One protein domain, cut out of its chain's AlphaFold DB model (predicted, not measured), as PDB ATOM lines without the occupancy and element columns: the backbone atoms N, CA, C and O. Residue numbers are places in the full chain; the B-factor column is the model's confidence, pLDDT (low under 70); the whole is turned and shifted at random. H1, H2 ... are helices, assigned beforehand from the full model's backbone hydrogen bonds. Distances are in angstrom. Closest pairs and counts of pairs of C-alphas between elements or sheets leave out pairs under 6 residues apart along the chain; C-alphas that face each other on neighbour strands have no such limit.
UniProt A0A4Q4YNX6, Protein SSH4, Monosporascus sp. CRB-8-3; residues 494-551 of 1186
ATOM      1  N   GLU A 494     306.390 396.527 411.777       93.81
ATOM      2  CA  GLU A 494     307.777 396.996 411.572       93.81
ATOM      3  C   GLU A 494     308.024 398.396 412.163       93.81
ATOM      4  O   GLU A 494     309.096 398.666 412.696       93.81
ATOM      5  N   LEU A 495     307.024 399.289 412.131       95.00
ATOM      6  CA  LEU A 495     307.162 400.625 412.720       95.00
ATOM      7  C   LEU A 495     307.055 400.578 414.248       95.00
ATOM      8  O   LEU A 495     307.760 401.316 414.927       95.00
ATOM      9  N   ALA A 496     306.204 399.701 414.791       93.12
ATOM     10  CA  ALA A 496     306.132 399.465 416.232       93.12
ATOM     11  C   ALA A 496     307.451 398.876 416.768       93.12
ATOM     12  O   ALA A 496     307.951 399.339 417.787       93.12
ATOM     13  N   GLU A 497     308.036 397.917 416.047       92.00
ATOM     14  CA  GLU A 497     309.343 397.306 416.326       92.00
ATOM     15  C   GLU A 497     310.452 398.381 416.338       92.00
ATOM     16  O   GLU A 497     311.082 398.595 417.375       92.00
ATOM     17  N   LEU A 498     310.571 399.181 415.269       93.12
ATOM     18  CA  LEU A 498     311.511 400.313 415.188       93.12
ATOM     19  C   LEU A 498     311.324 401.364 416.298       93.12
ATOM     20  O   LEU A 498     312.303 401.947 416.752       93.12
ATOM     21  N   LEU A 499     310.092 401.646 416.736       92.81
ATOM     22  CA  LEU A 499     309.826 402.612 417.813       92.81
ATOM     23  C   LEU A 499     310.187 402.067 419.201       92.81
ATOM     24  O   LEU A 499     310.669 402.825 420.043       92.81
ATOM     25  N   LEU A 500     309.979 400.768 419.434       89.19
ATOM     26  CA  LEU A 500     310.361 400.087 420.675       89.19
ATOM     27  C   LEU A 500     311.890 400.014 420.840       89.19
ATOM     28  O   LEU A 500     312.375 400.090 421.965       89.19
ATOM     29  N   GLU A 501     312.660 399.970 419.746       88.00
ATOM     30  CA  GLU A 501     314.128 400.091 419.790       88.00
ATOM     31  C   GLU A 501     314.613 401.473 420.270       88.00
ATOM     32  O   GLU A 501     315.652 401.572 420.928       88.00
ATOM     33  N   LYS A 502     313.890 402.563 419.957       85.62
ATOM     34  CA  LYS A 502     314.337 403.937 420.275       85.62
ATOM     35  C   LYS A 502     314.154 404.328 421.736       85.62
ATOM     36  O   LYS A 502     314.848 405.224 422.221       85.62
ATOM     37  N   ILE A 503     313.205 403.713 422.437       82.69
ATOM     38  CA  ILE A 503     312.821 404.114 423.791       82.69
ATOM     39  C   ILE A 503     312.537 402.918 424.693       82.69
ATOM     40  O   ILE A 503     311.847 401.974 424.323       82.69
ATOM     41  N   ARG A 504     312.939 403.020 425.964       78.00
ATOM     42  CA  ARG A 504     312.440 402.106 426.996       78.00
ATOM     43  C   ARG A 504     310.944 402.357 427.219       78.00
ATOM     44  O   ARG A 504     310.572 403.269 427.961       78.00
ATOM     45  N   TYR A 505     310.112 401.548 426.571       75.25
ATOM     46  CA  TYR A 505     308.655 401.636 426.613       75.25
ATOM     47  C   TYR A 505     308.109 401.612 428.050       75.25
ATOM     48  O   TYR A 505     308.501 400.778 428.873       75.25
ATOM     49  N   LYS A 506     307.185 402.527 428.372       74.81
ATOM     50  CA  LYS A 506     306.536 402.588 429.687       74.81
ATOM     51  C   LYS A 506     305.124 402.025 429.572       74.81
ATOM     52  O   LYS A 506     304.195 402.747 429.243       74.81
ATOM     53  N   TYR A 507     304.936 400.759 429.942       68.88
ATOM     54  CA  TYR A 507     303.661 400.037 429.773       68.88
ATOM     55  C   TYR A 507     302.404 400.676 430.404       68.88
ATOM     56  O   TYR A 507     301.292 400.299 430.038       68.88
ATOM     57  N   ARG A 508     302.566 401.619 431.347       71.44
ATOM     58  CA  ARG A 508     301.478 402.398 431.970       71.44
ATOM     59  C   ARG A 508     301.305 403.814 431.408       71.44
ATOM     60  O   ARG A 508     300.390 404.501 431.845       71.44
ATOM     61  N   GLN A 509     302.200 404.291 430.541       75.38
ATOM     62  CA  GLN A 509     302.023 405.600 429.922       75.38
ATOM     63  C   GLN A 509     300.931 405.496 428.861       75.38
ATOM     64  O   GLN A 509     300.943 404.583 428.036       75.38
ATOM     65  N   THR A 510     299.997 406.437 428.917       73.75
ATOM     66  CA  THR A 510     298.917 406.560 427.952       73.75
ATOM     67  C   THR A 510     299.262 407.566 426.859       73.75
ATOM     68  O   THR A 510     300.148 408.407 427.037       73.75
ATOM     69  N   ASP A 511     298.542 407.479 425.749       70.56
ATOM     70  CA  ASP A 511     298.293 408.602 424.848       70.56
ATOM     71  C   ASP A 511     297.278 409.597 425.460       70.56
ATOM     72  O   ASP A 511     296.852 409.452 426.615       70.56
ATOM     73  N   GLU A 512     296.945 410.644 424.702       67.88
ATOM     74  CA  GLU A 512     296.053 411.741 425.117       67.88
ATOM     75  C   GLU A 512     294.608 411.249 425.357       67.88
ATOM     76  O   GLU A 512     293.935 411.732 426.263       67.88
ATOM     77  N   ASP A 513     294.171 410.215 424.622       61.47
ATOM     78  CA  ASP A 513     292.887 409.515 424.807       61.47
ATOM     79  C   ASP A 513     292.889 408.579 426.047       61.47
ATOM     80  O   ASP A 513     291.882 407.952 426.383       61.47
ATOM     81  N   GLY A 514     294.005 408.479 426.779       67.88
ATOM     82  CA  GLY A 514     294.102 407.685 428.005       67.88
ATOM     83  C   GLY A 514     294.315 406.182 427.780       67.88
ATOM     84  O   GLY A 514     294.177 405.402 428.727       67.88
ATOM     85  N   TRP A 515     294.670 405.750 426.566       73.31
ATOM     86  CA  TRP A 515     294.960 404.350 426.247       73.31
ATOM     87  C   TRP A 515     296.462 404.067 426.299       73.31
ATOM     88  O   TRP A 515     297.287 404.890 425.920       73.31
ATOM     89  N   THR A 516     296.857 402.884 426.775       77.81
ATOM     90  CA  THR A 516     298.238 402.407 426.594       77.81
ATOM     91  C   THR A 516     298.335 401.687 425.253       77.81
ATOM     92  O   THR A 516     297.406 400.973 424.877       77.81
ATOM     93  N   ALA A 517     299.468 401.777 424.553       82.31
ATOM     94  CA  ALA A 517     299.605 401.145 423.237       82.31
ATOM     95  C   ALA A 517     299.402 399.611 423.261       82.31
ATOM     96  O   ALA A 517     298.978 399.024 422.267       82.31
ATOM     97  N   LEU A 518     299.631 398.965 424.415       80.56
ATOM     98  CA  LEU A 518     299.267 397.562 424.652       80.56
ATOM     99  C   LEU A 518     297.746 397.348 424.614       80.56
ATOM    100  O   LEU A 518     297.281 396.414 423.964       80.56
ATOM    101  N   TYR A 519     296.972 398.208 425.282       74.81
ATOM    102  CA  TYR A 519     295.512 398.153 425.236       74.81
ATOM    103  C   TYR A 519     294.993 398.457 423.826       74.81
ATOM    104  O   TYR A 519     294.157 397.713 423.321       74.81
ATOM    105  N   THR A 520     295.563 399.450 423.136       77.25
ATOM    106  CA  THR A 520     295.268 399.749 421.725       77.25
ATOM    107  C   THR A 520     295.513 398.522 420.834       77.25
ATOM    108  O   THR A 520     294.642 398.133 420.055       77.25
ATOM    109  N   ALA A 521     296.649 397.833 420.994       81.19
ATOM    110  CA  ALA A 521     296.957 396.602 420.261       81.19
ATOM    111  C   ALA A 521     295.998 395.438 420.594       81.19
ATOM    112  O   ALA A 521     295.630 394.673 419.703       81.19
ATOM    113  N   GLN A 522     295.553 395.305 421.848       73.12
ATOM    114  CA  GLN A 522     294.566 394.295 422.259       73.12
ATOM    115  C   GLN A 522     293.165 394.597 421.694       73.12
ATOM    116  O   GLN A 522     292.514 393.700 421.149       73.12
ATOM    117  N   MET A 523     292.730 395.858 421.766       66.94
ATOM    118  CA  MET A 523     291.426 396.346 421.304       66.94
ATOM    119  C   MET A 523     291.269 396.220 419.782       66.94
ATOM    120  O   MET A 523     290.250 395.727 419.311       66.94
ATOM    121  N   TYR A 524     292.307 396.561 419.010       68.25
ATOM    122  CA  TYR A 524     292.343 396.338 417.557       68.25
ATOM    123  C   TYR A 524     292.752 394.905 417.153       68.25
ATOM    124  O   TYR A 524     292.973 394.644 415.971       68.25
ATOM    125  N   HIS A 525     292.851 393.975 418.111       74.75
ATOM    126  CA  HIS A 525     293.155 392.551 417.904       74.75
ATOM    127  C   HIS A 525     294.441 392.294 417.089       74.75
ATOM    128  O   HIS A 525     294.438 391.564 416.097       74.75
ATOM    129  N   ARG A 526     295.562 392.890 417.520       84.94
ATOM    130  CA  ARG A 526     296.878 392.860 416.854       84.94
ATOM    131  C   ARG A 526     297.877 391.939 417.574       84.94
ATOM    132  O   ARG A 526     298.800 392.439 418.223       84.94
ATOM    133  N   PRO A 527     297.751 390.600 417.493       85.19
ATOM    134  CA  PRO A 527     298.517 389.678 418.337       85.19
ATOM    135  C   PRO A 527     300.038 389.837 418.203       85.19
ATOM    136  O   PRO A 527     300.729 389.787 419.214       85.19
ATOM    137  N   ARG A 528     300.571 390.109 417.000       91.19
ATOM    138  CA  ARG A 528     302.017 390.337 416.811       91.19
ATOM    139  C   ARG A 528     302.509 391.605 417.519       91.19
ATOM    140  O   ARG A 528     303.587 391.580 418.102       91.19
ATOM    141  N   ILE A 529     301.734 392.690 417.500       88.12
ATOM    142  CA  ILE A 529     302.105 393.949 418.169       88.12
ATOM    143  C   ILE A 529     301.942 393.819 419.689       88.12
ATOM    144  O   ILE A 529     302.787 394.313 420.430       88.12
ATOM    145  N   VAL A 530     300.931 393.077 420.160       87.25
ATOM    146  CA  VAL A 530     300.825 392.676 421.574       87.25
ATOM    147  C   VAL A 530     302.081 391.916 422.010       87.25
ATOM    148  O   VAL A 530     302.690 392.306 423.001       87.25
ATOM    149  N   SER A 531     302.529 390.907 421.250       87.81
ATOM    150  CA  SER A 531     303.768 390.177 421.556       87.81
ATOM    151  C   SER A 531     305.000 391.086 421.582       87.81
ATOM    152  O   SER A 531     305.714 391.065 422.575       87.81
ATOM    153  N   LEU A 532     305.206 391.944 420.573       89.38
ATOM    154  CA  LEU A 532     306.332 392.894 420.539       89.38
ATOM    155  C   LEU A 532     306.361 393.818 421.772       89.38
ATOM    156  O   LEU A 532     307.419 394.038 422.360       89.38
ATOM    157  N   ILE A 533     305.201 394.330 422.196       85.62
ATOM    158  CA  ILE A 533     305.084 395.201 423.375       85.62
ATOM    159  C   ILE A 533     305.292 394.414 424.685       85.62
ATOM    160  O   ILE A 533     305.886 394.937 425.631       85.62
ATOM    161  N   GLU A 534     304.839 393.159 424.758       82.88
ATOM    162  CA  GLU A 534     305.097 392.267 425.896       82.88
ATOM    163  C   GLU A 534     306.570 391.838 425.987       82.88
ATOM    164  O   GLU A 534     307.111 391.774 427.090       82.88
ATOM    165  N   ASP A 535     307.234 391.583 424.858       83.19
ATOM    166  CA  ASP A 535     308.650 391.214 424.784       83.19
ATOM    167  C   ASP A 535     309.549 392.390 425.188       83.19
ATOM    168  O   ASP A 535     310.357 392.248 426.107       83.19
ATOM    169  N   ALA A 536     309.301 393.589 424.647       79.00
ATOM    170  CA  ALA A 536     309.964 394.826 425.076       79.00
ATOM    171  C   ALA A 536     309.737 395.167 426.569       79.00
ATOM    172  O   ALA A 536     310.446 396.001 427.141       79.00
ATOM    173  N   PHE A 537     308.758 394.528 427.225       71.25
ATOM    174  CA  PHE A 537     308.538 394.622 428.666       71.25
ATOM    175  C   PHE A 537     309.130 393.449 429.473       71.25
ATOM    176  O   PHE A 537     309.532 393.668 430.623       71.25
ATOM    177  N   ARG A 538     309.244 392.234 428.907       66.25
ATOM    178  CA  ARG A 538     309.824 391.045 429.572       66.25
ATOM    179  C   ARG A 538     311.236 391.316 430.094       66.25
ATOM    180  O   ARG A 538     311.523 390.980 431.246       66.25
ATOM    181  N   ASP A 539     312.051 392.036 429.325       57.50
ATOM    182  CA  ASP A 539     313.417 392.444 429.693       57.50
ATOM    183  C   ASP A 539     313.497 393.364 430.930       57.50
ATOM    184  O   ASP A 539     314.576 393.631 431.460       57.50
ATOM    185  N   THR A 540     312.359 393.839 431.453       59.47
ATOM    186  CA  THR A 540     312.299 394.612 432.706       59.47
ATOM    187  C   THR A 540     312.091 393.762 433.967       59.47
ATOM    188  O   THR A 540     312.092 394.309 435.074       59.47
ATOM    189  N   GLY A 541     311.952 392.437 433.834       49.78
ATOM    190  CA  GLY A 541     311.985 391.496 434.959       49.78
ATOM    191  C   GLY A 541     310.727 391.460 435.836       49.78
ATOM    192  O   GLY A 541     310.808 391.077 437.004       49.78
ATOM    193  N   ARG A 542     309.558 391.863 435.316       51.31
ATOM    194  CA  ARG A 542     308.266 391.766 436.021       51.31
ATOM    195  C   ARG A 542     307.181 391.178 435.123       51.31
ATOM    196  O   ARG A 542     306.917 391.706 434.051       51.31
ATOM    197  N   HIS A 543     306.483 390.144 435.596       43.50
ATOM    198  CA  HIS A 543     305.237 389.705 434.963       43.50
ATOM    199  C   HIS A 543     304.089 390.666 435.321       43.50
ATOM    200  O   HIS A 543     303.846 390.882 436.515       43.50
ATOM    201  N   PRO A 544     303.338 391.203 434.343       46.25
ATOM    202  CA  PRO A 544     302.155 392.007 434.622       46.25
ATOM    203  C   PRO A 544     300.989 391.113 435.082       46.25
ATOM    204  O   PRO A 544     300.241 390.562 434.280       46.25
ATOM    205  N   ARG A 545     300.815 390.988 436.403       47.09
ATOM    206  CA  ARG A 545     299.549 390.584 437.046       47.09
ATOM    207  C   ARG A 545     298.855 391.813 437.641       47.09
ATOM    208  O   ARG A 545     298.610 391.894 438.840       47.09
ATOM    209  N   GLU A 546     298.565 392.782 436.787       43.97
ATOM    210  CA  GLU A 546     297.770 393.962 437.125       43.97
ATOM    211  C   GLU A 546     296.658 394.110 436.086       43.97
ATOM    212  O   GLU A 546     296.818 393.694 434.937       43.97
ATOM    213  N   SER A 547     295.516 394.657 436.498       46.25
ATOM    214  CA  SER A 547     294.410 394.941 435.586       46.25
ATOM    215  C   SER A 547     294.825 395.941 434.506       46.25
ATOM    216  O   SER A 547     295.769 396.714 434.684       46.25
ATOM    217  N   MET A 548     294.044 395.986 433.423       45.97
ATOM    218  CA  MET A 548     294.054 397.098 432.469       45.97
ATOM    219  C   MET A 548     294.081 398.461 433.192       45.97
ATOM    220  O   MET A 548     293.550 398.558 434.310       45.97
ATOM    221  N   PRO A 549     294.646 399.518 432.565       50.28
ATOM    222  CA  PRO A 549     294.443 400.892 433.016       50.28
ATOM    223  C   PRO A 549     292.960 401.084 433.314       50.28
ATOM    224  O   PRO A 549     292.129 400.692 432.494       50.28
ATOM    225  N   ALA A 550     292.634 401.566 434.516       49.38
ATOM    226  CA  ALA A 550     291.262 401.541 435.009       49.38
ATOM    227  C   ALA A 550     290.354 402.264 434.011       49.38
ATOM    228  O   ALA A 550     290.445 403.482 433.888       49.38
ATOM    229  N   LEU A 551     289.528 401.499 433.292       52.09
ATOM    230  CA  LEU A 551     288.655 401.997 432.239       52.09
ATOM    231  C   LEU A 551     287.624 402.937 432.859       52.09
ATOM    232  O   LEU A 551     286.650 402.498 433.473       52.09
TER     233      LEU A 551
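This is residues 494 to 551 of the 1186 residues of the protein "Protein SSH4" of Monosporascus sp. CRB-8-3 (UniProt A0A4Q4YNX6). Three short helices make a small open triangle, with H3 at its corner, H1 packed beside H3 on one side and H2 packed on H3 on another. A long link, residues 503 to 516, bridges the gap between H1 and H2 on the side away from H3, and a tail, residues 539 to 551, leaves the end of H3 and arches over to the H2 side of the model, far from H1. The printed part has 58 residues, with three named helices in the order H1, H2, H3 and no named strand; the class is all helix, though under half of the residues, 28 of 58, are in named elements. It is compact, with a radius of gyration of the C-alphas of 11.1 A, and rounded, spanning 28 by 24 by 21 A.

Begin with H1, residues 494 to 502, and look from there to H3, residues 527 to 538. The two touch, and their closest C-alphas, those of Glu 497 and Leu 532, are 6.8 A apart. They run the same way at a shallow tilt of 13 degrees. Next find H2, residues 517 to 523, which is apart from H1. H2 touches H3, and their closest C-alphas, those of Ala 521 and Val 530, are 5.7 A apart. H2 and H3 form a helical hairpin, running opposite ways at a shallow tilt of 34.7 degrees, only just short of steep. In H2 and H3 every O i to N i+4 pair is within hydrogen-bond range; in H1 it is 4 of 5.

Find C-alpha 494 at (307.777, 396.996, 411.572); from there H1 runs 12.9 A to C-alpha 502. H2 begins at C-alpha 517, at (299.605, 401.145, 423.237), and measures 9.7 A to C-alpha 523. H3, the longest helix with 12 residues, runs 16.0 A from C-alpha 527 to C-alpha 538, which you find at (309.824, 391.045, 429.572).

The two C-alphas farthest apart are those of Glu 494 and Ala 550, at 29.0 A. The printed part has no cut. The link from H1 to H2, with 14 residues, is long, and the one from H2 to H3, with 3 residues, is tight. Residues 539 to 551 hold no named element, and their C-alphas lie 11 to 16 A from the mean of the C-alphas. The mean pLDDT of the printed part is 73.2; look for values under 70 at residue 507, residues 512 to 514, residues 523 to 524 and residues 538 to 551.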